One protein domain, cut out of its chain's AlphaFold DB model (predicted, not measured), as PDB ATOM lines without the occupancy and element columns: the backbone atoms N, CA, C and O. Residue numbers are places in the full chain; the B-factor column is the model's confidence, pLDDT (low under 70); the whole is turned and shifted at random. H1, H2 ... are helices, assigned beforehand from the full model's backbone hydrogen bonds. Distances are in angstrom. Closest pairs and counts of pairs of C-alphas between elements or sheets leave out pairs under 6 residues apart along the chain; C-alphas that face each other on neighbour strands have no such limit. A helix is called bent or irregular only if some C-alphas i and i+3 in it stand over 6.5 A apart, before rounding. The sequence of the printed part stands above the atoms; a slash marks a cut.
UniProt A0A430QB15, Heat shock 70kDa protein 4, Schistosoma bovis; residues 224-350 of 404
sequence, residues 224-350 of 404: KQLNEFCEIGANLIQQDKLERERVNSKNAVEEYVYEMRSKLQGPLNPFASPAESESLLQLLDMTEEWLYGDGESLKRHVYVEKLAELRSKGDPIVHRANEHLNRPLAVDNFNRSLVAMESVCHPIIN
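Overview. This is residues 224 to 350 of the 404 residues of the protein "Heat shock 70kDa protein 4" of Schistosoma bovis (UniProt A0A430QB15). A small bundle of three helices, made by the later part of H1 with H2 and H3a, has two long free arms that stick out at opposite ends and spread into a wide, open V. One arm is residues 224 to 241 of H1, and the other is residues 325 to 350 of H3, a bent helix. The printed part has 127 residues with three named helices, H1, H2 and H3 in that order, and no named strand; the class is all helix. It is extended, with a radius of gyration of the C-alphas of 24.7 A, and flat, spanning 87 by 48 by 17 A.

Along the chain. H1 is residues 224 to 265, beginning at C-alpha 224 (60.693, 34.762, 99.654) and measuring 62.1 A from first to last C-alpha. H2 is residues 274 to 292, 27.6 A long, with C-alpha 274 at (115.904, 67.683, 118.276). H3 is residues 300 to 350, assigned as one helix by its hydrogen bonds but bent: C-alphas 325 and 328 are 7.0 A apart. Its arm H3a is residues 300 to 325, 34.7 A, with a kink of 46 degrees near residue 314. Its arm H3b is residues 328 to 350, 31.9 A, with a kink of 31 degrees near residue 344, and ends at C-alpha 350 (107.303, 105.224, 79.225).

Arrangement. H1, H2 and H3a form an up and down bundle, each running against the one before it in the chain. H1 touches H2 with residues 250 to 264 alone; the closest C-alphas, of Val 257 and Leu 284, are 5.7 A apart. This helical hairpin has a shallow tilt of 34 degrees, only just short of steep, opposite ways. H2 and H3a, also a helical hairpin, touch through residues 280 to 284 and 310 to 314, with the closest C-alphas, of Leu 280 and Lys 313, 6.8 A apart. Their tilt is shallow, 29 degrees, opposite ways. H1 touches H3a with residues 245 to 260 alone; the closest C-alphas, of Arg 246 and Arg 300, are 4.4 A apart. These two run the same way at a steep tilt of 39 degrees. H3b touches no helix and stands at a steep tilt of 53 degrees to H3a. In H1 and H2 every O i to N i+4 pair is within hydrogen-bond range; in H3a 19 of 22 are, and in H3b 17 of 19.

Size, cuts and confidence. The C-alphas farthest apart, of Gln 225 and Asn 350, are 87.5 A apart. Without the stretches that stand free, the body has 83 residues and spans 40 by 22 by 17 A. The printed part has no cut, and the links H1 to H2 and H2 to H3 are short. The mean pLDDT of the printed part is 93.6, and no printed residue is under 70.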
ATOM      1  N   LYS A 224      60.406  34.541  98.232       93.75
ATOM      2  CA  LYS A 224      60.693  34.762  99.654       93.75
ATOM      3  C   LYS A 224      62.057  34.193 100.058       93.75
ATOM      4  O   LYS A 224      62.851  34.910 100.652       93.75
ATOM      5  N   GLN A 225      62.329  32.934  99.714       94.94
ATOM      6  CA  GLN A 225      63.617  32.293 100.006       94.94
ATOM      7  C   GLN A 225      64.767  32.976  99.262       94.94
ATOM      8  O   GLN A 225      65.847  33.142  99.815       94.94
ATOM      9  N   LEU A 226      64.536  33.396  98.015       95.88
ATOM     10  CA  LEU A 226      65.549  34.101  97.238       95.88
ATOM     11  C   LEU A 226      65.927  35.433  97.895       95.88
ATOM     12  O   LEU A 226      67.112  35.721  98.031       95.88
ATOM     13  N   ASN A 227      64.938  36.203  98.355       96.62
ATOM     14  CA  ASN A 227      65.175  37.456  99.070       96.62
ATOM     15  C   ASN A 227      65.963  37.225 100.368       96.62
ATOM     16  O   ASN A 227      66.937  37.928 100.611       96.62
ATOM     17  N   GLU A 228      65.611  36.197 101.142       97.44
ATOM     18  CA  GLU A 228      66.343  35.815 102.356       97.44
ATOM     19  C   GLU A 228      67.816  35.481 102.053       97.44
ATOM     20  O   GLU A 228      68.725  35.988 102.710       97.44
ATOM     21  N   PHE A 229      68.086  34.696 101.006       96.88
ATOM     22  CA  PHE A 229      69.464  34.403 100.599       96.88
ATOM     23  C   PHE A 229      70.210  35.639 100.084       96.88
ATOM     24  O   PHE A 229      71.411  35.772 100.335       96.88
ATOM     25  N   CYS A 230      69.526  36.559  99.401       97.00
ATOM     26  CA  CYS A 230      70.108  37.833  98.989       97.00
ATOM     27  C   CYS A 230      70.490  38.701 100.195       97.00
ATOM     28  O   CYS A 230      71.579  39.273 100.197       97.00
ATOM     29  N   GLU A 231      69.646  38.769 101.225       97.44
ATOM     30  CA  GLU A 231      69.932  39.498 102.467       97.44
ATOM     31  C   GLU A 231      71.129  38.896 103.211       97.44
ATOM     32  O   GLU A 231      72.051  39.619 103.590       97.44
ATOM     33  N   ILE A 232      71.175  37.567 103.352       97.75
ATOM     34  CA  ILE A 232      72.323  36.869 103.949       97.75
ATOM     35  C   ILE A 232      73.603  37.175 103.160       97.75
ATOM     36  O   ILE A 232      74.623  37.530 103.750       97.75
ATOM     37  N   GLY A 233      73.551  37.092 101.828       97.94
ATOM     38  CA  GLY A 233      74.686  37.420 100.966       97.94
ATOM     39  C   GLY A 233      75.151  38.870 101.125       97.94
ATOM     40  O   GLY A 233      76.349  39.123 101.245       97.94
ATOM     41  N   ALA A 234      74.217  39.822 101.186       97.62
ATOM     42  CA  ALA A 234      74.527  41.233 101.391       97.62
ATOM     43  C   ALA A 234      75.202  41.483 102.748       97.62
ATOM     44  O   ALA A 234      76.195  42.211 102.811       97.62
ATOM     45  N   ASN A 235      74.723  40.830 103.810       97.94
ATOM     46  CA  ASN A 235      75.310  40.922 105.147       97.94
ATOM     47  C   ASN A 235      76.752  40.395 105.177       97.94
ATOM     48  O   ASN A 235      77.636  41.052 105.728       97.94
ATOM     49  N   LEU A 236      77.015  39.254 104.532       98.12
ATOM     50  CA  LEU A 236      78.368  38.692 104.435       98.12
ATOM     51  C   LEU A 236      79.314  39.624 103.665       98.12
ATOM     52  O   LEU A 236      80.412  39.917 104.132       98.12
ATOM     53  N   ILE A 237      78.864  40.178 102.533       98.00
ATOM     54  CA  ILE A 237      79.646  41.149 101.750       98.00
ATOM     55  C   ILE A 237      79.955  42.405 102.574       98.00
ATOM     56  O   ILE A 237      81.060  42.951 102.498       98.00
ATOM     57  N   GLN A 238      78.986  42.886 103.356       97.12
ATOM     58  CA  GLN A 238      79.178  44.044 104.220       97.12
ATOM     59  C   GLN A 238      80.204  43.758 105.319       97.12
ATOM     60  O   GLN A 238      81.069  44.599 105.568       97.12
ATOM     61  N   GLN A 239      80.146  42.583 105.943       96.69
ATOM     62  CA  GLN A 239      81.108  42.174 106.963       96.69
ATOM     63  C   GLN A 239      82.530  42.084 106.391       96.69
ATOM     64  O   GLN A 239      83.451  42.670 106.962       96.69
ATOM     65  N   ASP A 240      82.699  41.461 105.222       98.06
ATOM     66  CA  ASP A 240      83.990  41.390 104.527       98.06
ATOM     67  C   ASP A 240      84.530  42.779 104.176       98.06
ATOM     68  O   ASP A 240      85.730  43.046 104.276       98.06
ATOM     69  N   LYS A 241      83.647  43.697 103.764       96.75
ATOM     70  CA  LYS A 241      84.022  45.087 103.491       96.75
ATOM     71  C   LYS A 241      84.517  45.784 104.758       96.75
ATOM     72  O   LYS A 241      85.557  46.437 104.702       96.75
ATOM     73  N   LEU A 242      83.803  45.652 105.876       95.38
ATOM     74  CA  LEU A 242      84.189  46.269 107.147       95.38
ATOM     75  C   LEU A 242      85.532  45.735 107.649       95.38
ATOM     76  O   LEU A 242      86.372  46.524 108.080       95.38
ATOM     77  N   GLU A 243      85.762  44.427 107.541       94.94
ATOM     78  CA  GLU A 243      87.035  43.824 107.936       94.94
ATOM     79  C   GLU A 243      88.178  44.274 107.021       94.94
ATOM     80  O   GLU A 243      89.234  44.682 107.503       94.94
ATOM     81  N   ARG A 244      87.951  44.326 105.701       96.44
ATOM     82  CA  ARG A 244      88.930  44.873 104.749       96.44
ATOM     83  C   ARG A 244      89.283  46.323 105.071       96.44
ATOM     84  O   ARG A 244      90.452  46.690 105.055       96.44
ATOM     85  N   GLU A 245      88.291  47.160 105.366       95.88
ATOM     86  CA  GLU A 245      88.527  48.557 105.737       95.88
ATOM     87  C   GLU A 245      89.271  48.686 107.073       95.88
ATOM     88  O   GLU A 245      90.134  49.557 107.202       95.88
ATOM     89  N   ARG A 246      88.971  47.822 108.052       95.62
ATOM     90  CA  ARG A 246      89.673  47.760 109.342       95.62
ATOM     91  C   ARG A 246      91.148  47.421 109.142       95.62
ATOM     92  O   ARG A 246      92.000  48.172 109.611       95.62
ATOM     93  N   VAL A 247      91.437  46.349 108.404       95.69
ATOM     94  CA  VAL A 247      92.805  45.918 108.085       95.69
ATOM     95  C   VAL A 247      93.541  46.996 107.291       95.69
ATOM     96  O   VAL A 247      94.661  47.343 107.641       95.69
ATOM     97  N   ASN A 248      92.898  47.620 106.302       96.62
ATOM     98  CA  ASN A 248      93.505  48.724 105.555       96.62
ATOM     99  C   ASN A 248      93.856  49.921 106.454       96.62
ATOM    100  O   ASN A 248      94.896  50.541 106.259       96.62
ATOM    101  N   SER A 249      93.011  50.264 107.434       96.44
ATOM    102  CA  SER A 249      93.327  51.332 108.393       96.44
ATOM    103  C   SER A 249      94.463  50.950 109.347       96.44
ATOM    104  O   SER A 249      95.290  51.808 109.638       96.44
ATOM    105  N   LYS A 250      94.553  49.683 109.779       95.88
ATOM    106  CA  LYS A 250      95.704  49.167 110.542       95.88
ATOM    107  C   LYS A 250      96.997  49.298 109.727       95.88
ATOM    108  O   LYS A 250      97.944  49.930 110.185       95.88
ATOM    109  N   ASN A 251      96.987  48.801 108.489       96.38
ATOM    110  CA  ASN A 251      98.134  48.856 107.581       96.38
ATOM    111  C   ASN A 251      98.554  50.300 107.264       96.38
ATOM    112  O   ASN A 251      99.738  50.573 107.138       96.38
ATOM    113  N   ALA A 252      97.611  51.244 107.170       97.06
ATOM    114  CA  ALA A 252      97.929  52.656 106.952       97.06
ATOM    115  C   ALA A 252      98.667  53.297 108.144       97.06
ATOM    116  O   ALA A 252      99.514  54.167 107.945       97.06
ATOM    117  N   VAL A 253      98.349  52.886 109.381       96.75
ATOM    118  CA  VAL A 253      99.110  53.297 110.574       96.75
ATOM    119  C   VAL A 253     100.506  52.687 110.531       96.75
ATOM    120  O   VAL A 253     101.483  53.407 110.710       96.75
ATOM    121  N   GLU A 254     100.596  51.390 110.249       95.81
ATOM    122  CA  GLU A 254     101.859  50.656 110.145       95.81
ATOM    123  C   GLU A 254     102.806  51.274 109.104       95.81
ATOM    124  O   GLU A 254     103.958  51.590 109.404       95.81
ATOM    125  N   GLU A 255     102.297  51.532 107.898       97.19
ATOM    126  CA  GLU A 255     103.037  52.172 106.811       97.19
ATOM    127  C   GLU A 255     103.541  53.558 107.224       97.19
ATOM    128  O   GLU A 255     104.725  53.855 107.061       97.19
ATOM    129  N   TYR A 256     102.675  54.383 107.823       97.06
ATOM    130  CA  TYR A 256     103.065  55.712 108.292       97.06
ATOM    131  C   TYR A 256     104.156  55.640 109.367       97.06
ATOM    132  O   TYR A 256     105.078  56.456 109.353       97.06
ATOM    133  N   VAL A 257     104.086  54.662 110.280       96.31
ATOM    134  CA  VAL A 257     105.100  54.476 111.325       96.31
ATOM    135  C   VAL A 257     106.469  54.171 110.717       96.31
ATOM    136  O   VAL A 257     107.448  54.855 111.038       96.31
ATOM    137  N   TYR A 258     106.537  53.215 109.791       95.19
ATOM    138  CA  TYR A 258     107.788  52.864 109.118       95.19
ATOM    139  C   TYR A 258     108.324  54.001 108.242       95.19
ATOM    140  O   TYR A 258     109.514  54.333 108.305       95.19
ATOM    141  N   GLU A 259     107.455  54.637 107.456       95.56
ATOM    142  CA  GLU A 259     107.825  55.727 106.558       95.56
ATOM    143  C   GLU A 259     108.351  56.941 107.336       95.56
ATOM    144  O   GLU A 259     109.421  57.471 107.017       95.56
ATOM    145  N   MET A 260     107.642  57.373 108.383       94.44
ATOM    146  CA  MET A 260     108.038  58.546 109.161       94.44
ATOM    147  C   MET A 260     109.311  58.318 109.960       94.44
ATOM    148  O   MET A 260     110.152  59.217 109.998       94.44
ATOM    149  N   ARG A 261     109.512  57.128 110.542       94.94
ATOM    150  CA  ARG A 261     110.763  56.797 111.240       94.94
ATOM    151  C   ARG A 261     111.961  56.918 110.295       94.94
ATOM    152  O   ARG A 261     112.947  57.576 110.629       94.94
ATOM    153  N   SER A 262     111.846  56.357 109.088       95.19
ATOM    154  CA  SER A 262     112.883  56.462 108.055       95.19
ATOM    155  C   SER A 262     113.118  57.915 107.624       95.19
ATOM    156  O   SER A 262     114.259  58.381 107.564       95.19
ATOM    157  N   LYS A 263     112.043  58.675 107.386       93.94
ATOM    158  CA  LYS A 263     112.132  60.070 106.942       93.94
ATOM    159  C   LYS A 263     112.739  61.003 107.990       93.94
ATOM    160  O   LYS A 263     113.531  61.864 107.613       93.94
ATOM    161  N   LEU A 264     112.415  60.833 109.273       92.44
ATOM    162  CA  LEU A 264     112.971  61.633 110.375       92.44
ATOM    163  C   LEU A 264     114.477  61.428 110.544       92.44
ATOM    164  O   LEU A 264     115.197  62.382 110.828       92.44
ATOM    165  N   GLN A 265     114.969  60.207 110.328       88.94
ATOM    166  CA  GLN A 265     116.404  59.911 110.379       88.94
ATOM    167  C   GLN A 265     117.145  60.295 109.088       88.94
ATOM    168  O   GLN A 265     118.367  60.413 109.101       88.94
ATOM    169  N   GLY A 266     116.420  60.513 107.987       90.06
ATOM    170  CA  GLY A 266     116.974  60.923 106.700       90.06
ATOM    171  C   GLY A 266     116.571  62.352 106.306       90.06
ATOM    172  O   GLY A 266     117.047  63.314 106.909       90.06
ATOM    173  N   PRO A 267     115.729  62.524 105.270       91.25
ATOM    174  CA  PRO A 267     115.475  63.821 104.637       91.25
ATOM    175  C   PRO A 267     114.792  64.865 105.531       91.25
ATOM    176  O   PRO A 267     114.945  66.056 105.277       91.25
ATOM    177  N   LEU A 268     114.029  64.458 106.551       91.75
ATOM    178  CA  LEU A 268     113.303  65.385 107.425       91.75
ATOM    179  C   LEU A 268     114.122  65.867 108.629       91.75
ATOM    180  O   LEU A 268     113.700  66.818 109.285       91.75
ATOM    181  N   ASN A 269     115.286  65.263 108.895       90.62
ATOM    182  CA  ASN A 269     116.127  65.578 110.052       90.62
ATOM    183  C   ASN A 269     116.433  67.088 110.193       90.62
ATOM    184  O   ASN A 269     116.201  67.635 111.271       90.62
ATOM    185  N   PRO A 270     116.823  67.822 109.124       92.50
ATOM    186  CA  PRO A 270     117.137  69.251 109.236       92.50
ATOM    187  C   PRO A 270     115.922  70.153 109.515       92.50
ATOM    188  O   PRO A 270     116.090  71.324 109.848       92.50
ATOM    189  N   PHE A 271     114.698  69.642 109.337       92.62
ATOM    190  CA  PHE A 271     113.448  70.409 109.406       92.62
ATOM    191  C   PHE A 271     112.668  70.186 110.711       92.62
ATOM    192  O   PHE A 271     111.575  70.740 110.898       92.62
ATOM    193  N   ALA A 272     113.216  69.379 111.617       92.38
ATOM    194  CA  ALA A 272     112.691  69.130 112.949       92.38
ATOM    195  C   ALA A 272     113.690  69.614 114.003       92.38
ATOM    196  O   ALA A 272     114.899  69.447 113.854       92.38
ATOM    197  N   SER A 273     113.195  70.206 115.091       92.62
ATOM    198  CA  SER A 273     114.056  70.412 116.256       92.62
ATOM    199  C   SER A 273     114.393  69.061 116.909       92.62
ATOM    200  O   SER A 273     113.587  68.129 116.824       92.62
ATOM    201  N   PRO A 274     115.538  68.935 117.610       91.25
ATOM    202  CA  PRO A 274     115.904  67.683 118.276       91.25
ATOM    203  C   PRO A 274     114.822  67.177 119.241       91.25
ATOM    204  O   PRO A 274     114.510  65.991 119.243       91.25
ATOM    205  N   ALA A 275     114.181  68.087 119.986       92.75
ATOM    206  CA  ALA A 275     113.105  67.753 120.918       92.75
ATOM    207  C   ALA A 275     111.817  67.281 120.213       92.75
ATOM    208  O   ALA A 275     111.192  66.320 120.657       92.75
ATOM    209  N   GLU A 276     111.417  67.924 119.106       92.62
ATOM    210  CA  GLU A 276     110.267  67.476 118.303       92.62
ATOM    211  C   GLU A 276     110.533  66.103 117.671       92.62
ATOM    212  O   GLU A 276     109.648  65.247 117.670       92.62
ATOM    213  N   SER A 277     111.748  65.883 117.158       91.88
ATOM    214  CA  SER A 277     112.137  64.612 116.544       91.88
ATOM    215  C   SER A 277     112.154  63.474 117.562       91.88
ATOM    216  O   SER A 277     111.647  62.396 117.265       91.88
ATOM    217  N   GLU A 278     112.713  63.693 118.754       93.38
ATOM    218  CA  GLU A 278     112.748  62.686 119.818       93.38
ATOM    219  C   GLU A 278     111.338  62.350 120.321       93.38
ATOM    220  O   GLU A 278     110.979  61.176 120.406       93.38
ATOM    221  N   SER A 279     110.502  63.366 120.565       94.12
ATOM    222  CA  SER A 279     109.112  63.163 120.990       94.12
ATOM    223  C   SER A 279     108.290  62.393 119.953       94.12
ATOM    224  O   SER A 279     107.488  61.537 120.328       94.12
ATOM    225  N   LEU A 280     108.480  62.675 118.659       94.38
ATOM    226  CA  LEU A 280     107.779  61.959 117.597       94.38
ATOM    227  C   LEU A 280     108.289  60.520 117.452       94.38
ATOM    228  O   LEU A 280     107.471  59.620 117.315       94.38
ATOM    229  N   LEU A 281     109.600  60.276 117.533       94.56
ATOM    230  CA  LEU A 281     110.153  58.916 117.490       94.56
ATOM    231  C   LEU A 281     109.626  58.048 118.639       94.56
ATOM    232  O   LEU A 281     109.168  56.939 118.386       94.56
ATOM    233  N   GLN A 282     109.581  58.582 119.865       95.50
ATOM    234  CA  GLN A 282     108.989  57.879 121.011       95.50
ATOM    235  C   GLN A 282     107.512  57.537 120.771       95.50
ATOM    236  O   GLN A 282     107.080  56.421 121.050       95.50
ATOM    237  N   LEU A 283     106.734  58.470 120.211       95.56
ATOM    238  CA  LEU A 283     105.327  58.227 119.886       95.56
ATOM    239  C   LEU A 283     105.156  57.150 118.801       95.56
ATOM    240  O   LEU A 283     104.225  56.346 118.878       95.56
ATOM    241  N   LEU A 284     106.043  57.117 117.801       96.00
ATOM    242  CA  LEU A 284     106.053  56.093 116.754       96.00
ATOM    243  C   LEU A 284     106.382  54.707 117.328       96.00
ATOM    244  O   LEU A 284     105.688  53.748 116.998       96.00
ATOM    245  N   ASP A 285     107.362  54.611 118.230       95.69
ATOM    246  CA  ASP A 285     107.735  53.359 118.904       95.69
ATOM    247  C   ASP A 285     106.593  52.836 119.792       95.69
ATOM    248  O   ASP A 285     106.209  51.672 119.689       95.69
ATOM    249  N   MET A 286     105.968  53.714 120.587       95.81
ATOM    250  CA  MET A 286     104.787  53.366 121.390       95.81
ATOM    251  C   MET A 286     103.605  52.922 120.523       95.81
ATOM    252  O   MET A 286     102.833  52.050 120.919       95.81
ATOM    253  N   THR A 287     103.433  53.531 119.346       95.12
ATOM    254  CA  THR A 287     102.349  53.162 118.426       95.12
ATOM    255  C   THR A 287     102.616  51.820 117.750       95.12
ATOM    256  O   THR A 287     101.671  51.063 117.553       95.12
ATOM    257  N   GLU A 288     103.874  51.492 117.436       94.94
ATOM    258  CA  GLU A 288     104.257  50.170 116.927       94.94
ATOM    259  C   GLU A 288     104.013  49.081 117.977       94.94
ATOM    260  O   GLU A 288     103.350  48.090 117.680       94.94
ATOM    261  N   GLU A 289     104.462  49.287 119.218       96.00
ATOM    262  CA  GLU A 289     104.209  48.347 120.318       96.00
ATOM    263  C   GLU A 289     102.704  48.154 120.550       96.00
ATOM    264  O   GLU A 289     102.220  47.027 120.669       96.00
ATOM    265  N   TRP A 290     101.938  49.247 120.525       96.00
ATOM    266  CA  TRP A 290     100.486  49.191 120.623       96.00
ATOM    267  C   TRP A 290      99.853  48.406 119.468       96.00
ATOM    268  O   TRP A 290      98.944  47.616 119.710       96.00
ATOM    269  N   LEU A 291     100.331  48.574 118.230       94.38
ATOM    270  CA  LEU A 291      99.768  47.925 117.041       94.38
ATOM    271  C   LEU A 291      99.812  46.392 117.125       94.38
ATOM    272  O   LEU A 291      98.892  45.741 116.630       94.38
ATOM    273  N   TYR A 292     100.855  45.851 117.763       93.31
ATOM    274  CA  TYR A 292     101.076  44.415 117.968       93.31
ATOM    275  C   TYR A 292     100.617  43.900 119.345       93.31
ATOM    276  O   TYR A 292     100.698  42.699 119.611       93.31
ATOM    277  N   GLY A 293     100.144  44.788 120.222       92.88
ATOM    278  CA  GLY A 293      99.610  44.471 121.547       92.88
ATOM    279  C   GLY A 293      98.116  44.773 121.639       92.88
ATOM    280  O   GLY A 293      97.286  44.130 120.995       92.88
ATOM    281  N   ASP A 294      97.766  45.786 122.433       91.00
ATOM    282  CA  ASP A 294      96.376  46.182 122.711       91.00
ATOM    283  C   ASP A 294      95.602  46.649 121.461       91.00
ATOM    284  O   ASP A 294      94.369  46.663 121.443       91.00
ATOM    285  N   GLY A 295      96.322  47.048 120.413       89.19
ATOM    286  CA  GLY A 295      95.802  47.547 119.147       89.19
ATOM    287  C   GLY A 295      95.537  46.484 118.082       89.19
ATOM    288  O   GLY A 295      95.054  46.845 117.011       89.19
ATOM    289  N   GLU A 296      95.806  45.197 118.318       88.88
ATOM    290  CA  GLU A 296      95.780  44.163 117.265       88.88
ATOM    291  C   GLU A 296      94.383  43.976 116.626       88.88
ATOM    292  O   GLU A 296      94.236  43.894 115.400       88.88
ATOM    293  N   SER A 297      93.327  43.972 117.448       90.00
ATOM    294  CA  SER A 297      91.955  43.639 117.031       90.00
ATOM    295  C   SER A 297      90.926  44.711 117.409       90.00
ATOM    296  O   SER A 297      89.855  44.407 117.940       90.00
ATOM    297  N   LEU A 298      91.244  45.983 117.160       93.19
ATOM    298  CA  LEU A 298      90.349  47.105 117.455       93.19
ATOM    299  C   LEU A 298      89.516  47.538 116.245       93.19
ATOM    300  O   LEU A 298      89.744  47.143 115.102       93.19
ATOM    301  N   LYS A 299      88.504  48.372 116.505       93.94
ATOM    302  CA  LYS A 299      87.622  48.920 115.468       93.94
ATOM    303  C   LYS A 299      88.379  49.905 114.574       93.94
ATOM    304  O   LYS A 299      89.214  50.666 115.048       93.94
ATOM    305  N   ARG A 300      87.964  49.982 113.304       95.00
ATOM    306  CA  ARG A 300      88.524  50.879 112.276       95.00
ATOM    307  C   ARG A 300      88.785  52.313 112.765       95.00
ATOM    308  O   ARG A 300      89.854  52.847 112.499       95.00
ATOM    309  N   HIS A 301      87.825  52.927 113.463       95.94
ATOM    310  CA  HIS A 301      87.935  54.326 113.900       95.94
ATOM    311  C   HIS A 301      89.153  54.585 114.799       95.94
ATOM    312  O   HIS A 301      89.776  55.630 114.665       95.94
ATOM    313  N   VAL A 302      89.550  53.614 115.631       96.25
ATOM    314  CA  VAL A 302      90.693  53.765 116.542       96.25
ATOM    315  C   VAL A 302      91.996  53.924 115.757       96.25
ATOM    316  O   VAL A 302      92.810  54.785 116.076       96.25
ATOM    317  N   TYR A 303      92.179  53.152 114.681       96.81
ATOM    318  CA  TYR A 303      93.347  53.295 113.805       96.81
ATOM    319  C   TYR A 303      93.354  54.642 113.073       96.81
ATOM    320  O   TYR A 303      94.408  55.247 112.905       96.81
ATOM    321  N   VAL A 304      92.183  55.141 112.667       96.62
ATOM    322  CA  VAL A 304      92.062  56.456 112.015       96.62
ATOM    323  C   VAL A 304      92.435  57.584 112.979       96.62
ATOM    324  O   VAL A 304      93.178  58.486 112.599       96.62
ATOM    325  N   GLU A 305      91.965  57.525 114.223       96.56
ATOM    326  CA  GLU A 305      92.315  58.495 115.266       96.56
ATOM    327  C   GLU A 305      93.809  58.447 115.598       96.56
ATOM    328  O   GLU A 305      94.451  59.494 115.666       96.56
ATOM    329  N   LYS A 306      94.388  57.246 115.710       94.94
ATOM    330  CA  LYS A 306      95.831  57.069 115.915       94.94
ATOM    331  C   LYS A 306      96.649  57.643 114.764       94.94
ATOM    332  O   LYS A 306      97.610  58.372 114.998       94.94
ATOM    333  N   LEU A 307      96.241  57.399 113.521       96.50
ATOM    334  CA  LEU A 307      96.892  58.001 112.359       96.50
ATOM    335  C   LEU A 307      96.786  59.533 112.379       96.50
ATOM    336  O   LEU A 307      97.751  60.217 112.043       96.50
ATOM    337  N   ALA A 308      95.638  60.084 112.780       97.06
ATOM    338  CA  ALA A 308      95.442  61.528 112.889       97.06
ATOM    339  C   ALA A 308      96.321  62.155 113.987       97.06
ATOM    340  O   ALA A 308      96.893  63.225 113.776       97.06
ATOM    341  N   GLU A 309      96.480  61.478 115.127       95.94
ATOM    342  CA  GLU A 309      97.394  61.875 116.207       95.94
ATOM    343  C   GLU A 309      98.845  61.946 115.702       95.94
ATOM    344  O   GLU A 309      99.521  62.965 115.870       95.94
ATOM    345  N   LEU A 310      99.295  60.900 115.004       95.81
ATOM    346  CA  LEU A 310     100.634  60.828 114.425       95.81
ATOM    347  C   LEU A 310     100.877  61.899 113.347       95.81
ATOM    348  O   LEU A 310     101.944  62.522 113.302       95.81
ATOM    349  N   ARG A 311      99.884  62.148 112.487       95.50
ATOM    350  CA  ARG A 311      99.938  63.190 111.448       95.50
ATOM    351  C   ARG A 311      99.948  64.596 112.023       95.50
ATOM    352  O   ARG A 311     100.710  65.428 111.553       95.50
ATOM    353  N   SER A 312      99.211  64.854 113.099       96.31
ATOM    354  CA  SER A 312      99.224  66.154 113.784       96.31
ATOM    355  C   SER A 312     100.639  66.596 114.192       96.31
ATOM    356  O   SER A 312     100.969  67.782 114.147       96.31
ATOM    357  N   LYS A 313     101.510  65.638 114.541       93.06
ATOM    358  CA  LYS A 313     102.919  65.890 114.881       93.06
ATOM    359  C   LYS A 313     103.863  65.820 113.676       93.06
ATOM    360  O   LYS A 313     104.818  66.592 113.622       93.06
ATOM    361  N   GLY A 314     103.616  64.922 112.723       93.81
ATOM    362  CA  GLY A 314     104.485  64.727 111.557       93.81
ATOM    363  C   GLY A 314     104.258  65.722 110.415       93.81
ATOM    364  O   GLY A 314     105.227  66.222 109.838       93.81
ATOM    365  N   ASP A 315     103.005  66.069 110.120       94.25
ATOM    366  CA  ASP A 315     102.628  66.936 108.999       94.25
ATOM    367  C   ASP A 315     103.294  68.321 109.061       94.25
ATOM    368  O   ASP A 315     103.755  68.786 108.018       94.25
ATOM    369  N   PRO A 316     103.445  68.987 110.228       95.56
ATOM    370  CA  PRO A 316     104.180  70.249 110.304       95.56
ATOM    371  C   PRO A 316     105.646  70.131 109.863       95.56
ATOM    372  O   PRO A 316     106.156  71.023 109.187       95.56
ATOM    373  N   ILE A 317     106.325  69.030 110.200       94.06
ATOM    374  CA  ILE A 317     107.728  68.789 109.821       94.06
ATOM    375  C   ILE A 317     107.822  68.561 108.311       94.06
ATOM    376  O   ILE A 317     108.646  69.178 107.632       94.06
ATOM    377  N   VAL A 318     106.934  67.720 107.775       94.19
ATOM    378  CA  VAL A 318     106.831  67.461 106.333       94.19
ATOM    379  C   VAL A 318     106.500  68.747 105.576       94.19
ATOM    380  O   VAL A 318     107.080  69.012 104.526       94.19
ATOM    381  N   HIS A 319     105.613  69.582 106.119       94.69
ATOM    382  CA  HIS A 319     105.261  70.868 105.536       94.69
ATOM    383  C   HIS A 319     106.465  71.811 105.484       94.69
ATOM    384  O   HIS A 319     106.725  72.374 104.425       94.69
ATOM    385  N   ARG A 320     107.249  71.930 106.567       94.88
ATOM    386  CA  ARG A 320     108.492  72.725 106.579       94.88
ATOM    387  C   ARG A 320     109.495  72.233 105.532       94.88
ATOM    388  O   ARG A 320     110.067  73.049 104.814       94.88
ATOM    389  N   ALA A 321     109.669  70.918 105.401       93.50
ATOM    390  CA  ALA A 321     110.550  70.332 104.393       93.50
ATOM    391  C   ALA A 321     110.061  70.608 102.960       93.50
ATOM    392  O   ALA A 321     110.832  71.051 102.111       93.50
ATOM    393  N   ASN A 322     108.767  70.407 102.695       93.56
ATOM    394  CA  ASN A 322     108.162  70.691 101.393       93.56
ATOM    395  C   ASN A 322     108.236  72.178 101.035       93.56
ATOM    396  O   ASN A 322     108.503  72.517  99.884       93.56
ATOM    397  N   GLU A 323     108.001  73.066 101.997       93.81
ATOM    398  CA  GLU A 323     108.124  74.510 101.816       93.81
ATOM    399  C   GLU A 323     109.564  74.873 101.444       93.81
ATOM    400  O   GLU A 323     109.782  75.528 100.430       93.81
ATOM    401  N   HIS A 324     110.550  74.349 102.174       92.94
ATOM    402  CA  HIS A 324     111.961  74.586 101.882       92.94
ATOM    403  C   HIS A 324     112.382  74.094 100.489       92.94
ATOM    404  O   HIS A 324     113.085  74.808  99.776       92.94
ATOM    405  N   LEU A 325     111.935  72.902 100.077       91.44
ATOM    406  CA  LEU A 325     112.261  72.329  98.768       91.44
ATOM    407  C   LEU A 325     111.596  73.087  97.610       91.44
ATOM    408  O   LEU A 325     112.202  73.251  96.553       91.44
ATOM    409  N   ASN A 326     110.364  73.565  97.798       93.19
ATOM    410  CA  ASN A 326     109.598  74.227  96.739       93.19
ATOM    411  C   ASN A 326     109.804  75.750  96.687       93.19
ATOM    412  O   ASN A 326     109.550  76.360  95.645       93.19
ATOM    413  N   ARG A 327     110.279  76.379  97.770       93.56
ATOM    414  CA  ARG A 327     110.485  77.834  97.853       93.56
ATOM    415  C   ARG A 327     111.387  78.387  96.739       93.56
ATOM    416  O   ARG A 327     110.983  79.386  96.149       93.56
ATOM    417  N   PRO A 328     112.549  77.793  96.393       93.81
ATOM    418  CA  PRO A 328     113.403  78.329  95.330       93.81
ATOM    419  C   PRO A 328     112.692  78.385  93.974       93.81
ATOM    420  O   PRO A 328     112.695  79.420  93.314       93.81
ATOM    421  N   LEU A 329     111.990  77.309  93.605       93.00
ATOM    422  CA  LEU A 329     111.223  77.247  92.361       93.00
ATOM    423  C   LEU A 329     110.076  78.269  92.349       93.00
ATOM    424  O   LEU A 329     109.811  78.900  91.326       93.00
ATOM    425  N   ALA A 330     109.396  78.451  93.484       91.94
ATOM    426  CA  ALA A 330     108.341  79.449  93.619       91.94
ATOM    427  C   ALA A 330     108.879  80.880  93.440       91.94
ATOM    428  O   ALA A 330     108.259  81.682  92.741       91.94
ATOM    429  N   VAL A 331     110.050  81.184  94.011       94.12
ATOM    430  CA  VAL A 331     110.729  82.481  93.850       94.12
ATOM    431  C   VAL A 331     111.163  82.701  92.401       94.12
ATOM    432  O   VAL A 331     110.914  83.772  91.851       94.12
ATOM    433  N   ASP A 332     111.734  81.693  91.744       94.31
ATOM    434  CA  ASP A 332     112.127  81.783  90.334       94.31
ATOM    435  C   ASP A 332     110.924  82.038  89.418       94.31
ATOM    436  O   ASP A 332     110.973  82.900  88.536       94.31
ATOM    437  N   ASN A 333     109.814  81.334  89.645       93.81
ATOM    438  CA  ASN A 333     108.575  81.542  88.896       93.81
ATOM    439  C   ASN A 333     107.978  82.934  89.144       93.81
ATOM    440  O   ASN A 333     107.496  83.577  88.205       93.81
ATOM    441  N   PHE A 334     108.040  83.428  90.383       93.75
ATOM    442  CA  PHE A 334     107.617  84.785  90.716       93.75
ATOM    443  C   PHE A 334     108.479  85.834  90.001       93.75
ATOM    444  O   PHE A 334     107.937  86.724  89.350       93.75
ATOM    445  N   ASN A 335     109.806  85.682  90.018       94.31
ATOM    446  CA  ASN A 335     110.731  86.583  89.326       94.31
ATOM    447  C   ASN A 335     110.508  86.587  87.809       94.31
ATOM    448  O   ASN A 335     110.467  87.651  87.196       94.31
ATOM    449  N   ARG A 336     110.294  85.417  87.191       93.56
ATOM    450  CA  ARG A 336     109.935  85.328  85.763       93.56
ATOM    451  C   ARG A 336     108.642  86.075  85.451       93.56
ATOM    452  O   ARG A 336     108.565  86.764  84.438       93.56
ATOM    453  N   SER A 337     107.645  85.960  86.325       92.50
ATOM    454  CA  SER A 337     106.370  86.665  86.176       92.50
ATOM    455  C   SER A 337     106.544  88.179  86.324       92.50
ATOM    456  O   SER A 337     105.944  88.938  85.568       92.50
ATOM    457  N   LEU A 338     107.406  88.619  87.245       93.19
ATOM    458  CA  LEU A 338     107.741  90.028  87.444       93.19
ATOM    459  C   LEU A 338     108.399  90.612  86.185       93.19
ATOM    460  O   LEU A 338     107.910  91.608  85.659       93.19
ATOM    461  N   VAL A 339     109.415  89.939  85.634       92.94
ATOM    462  CA  VAL A 339     110.071  90.348  84.378       92.94
ATOM    463  C   VAL A 339     109.078  90.382  83.212       92.94
ATOM    464  O   VAL A 339     109.084  91.321  82.415       92.94
ATOM    465  N   ALA A 340     108.186  89.390  83.113       90.25
ATOM    466  CA  ALA A 340     107.146  89.379  82.089       90.25
ATOM    467  C   ALA A 340     106.209  90.593  82.224       90.25
ATOM    468  O   ALA A 340     105.928  91.258  81.226       90.25
ATOM    469  N   MET A 341     105.778  90.938  83.440       89.31
ATOM    470  CA  MET A 341     104.959  92.131  83.666       89.31
ATOM    471  C   MET A 341     105.718  93.428  83.377       89.31
ATOM    472  O   MET A 341     105.161  94.313  82.732       89.31
ATOM    473  N   GLU A 342     106.981  93.548  83.788       87.69
ATOM    474  CA  GLU A 342     107.814  94.709  83.457       87.69
ATOM    475  C   GLU A 342     107.945  94.888  81.944       87.69
ATOM    476  O   GLU A 342     107.774  96.001  81.450       87.69
ATOM    477  N   SER A 343     108.141  93.803  81.189       87.31
ATOM    478  CA  SER A 343     108.222  93.867  79.725       87.31
ATOM    479  C   SER A 343     106.945  94.410  79.063       87.31
ATOM    480  O   SER A 343     107.025  95.060  78.022       87.31
ATOM    481  N   VAL A 344     105.777  94.200  79.681       86.69
ATOM    482  CA  VAL A 344     104.475  94.685  79.192       86.69
ATOM    483  C   VAL A 344     104.177  96.107  79.681       86.69
ATOM    484  O   VAL A 344     103.683  96.933  78.916       86.69
ATOM    485  N   CYS A 345     104.487  96.425  80.940       81.88
ATOM    486  CA  CYS A 345     104.185  97.720  81.556       81.88
ATOM    487  C   CYS A 345     105.177  98.822  81.161       81.88
ATOM    488  O   CYS A 345     104.783  99.980  81.012       81.88
ATOM    489  N   HIS A 346     106.457  98.491  80.973       79.56
ATOM    490  CA  HIS A 346     107.506  99.466  80.674       79.56
ATOM    491  C   HIS A 346     107.262 100.229  79.354       79.56
ATOM    492  O   HIS A 346     107.469 101.446  79.348       79.56
ATOM    493  N   PRO A 347     106.777  99.607  78.259       81.12
ATOM    494  CA  PRO A 347     106.342 100.334  77.068       81.12
ATOM    495  C   PRO A 347     105.138 101.242  77.339       81.12
ATOM    496  O   PRO A 347     105.146 102.389  76.924       81.12
ATOM    497  N   ILE A 348     104.131 100.769  78.078       76.31
ATOM    498  CA  ILE A 348     102.873 101.500  78.311       76.31
ATOM    499  C   ILE A 348     103.091 102.763  79.161       76.31
ATOM    500  O   ILE A 348     102.462 103.792  78.919       76.31
ATOM    501  N   ILE A 349     103.980 102.694  80.155       75.31
ATOM    502  CA  ILE A 349     104.249 103.800  81.087       75.31
ATOM    503  C   ILE A 349     105.227 104.818  80.488       75.31
ATOM    504  O   ILE A 349     105.063 106.017  80.703       75.31
ATOM    505  N   ASN A 350     106.233 104.359  79.733       70.69
ATOM    506  CA  ASN A 350     107.303 105.224  79.225       70.69
ATOM    507  C   ASN A 350     107.107 105.690  77.774       70.69
ATOM    508  O   ASN A 350     107.929 106.454  77.268       70.69
TER     509      ASN A 350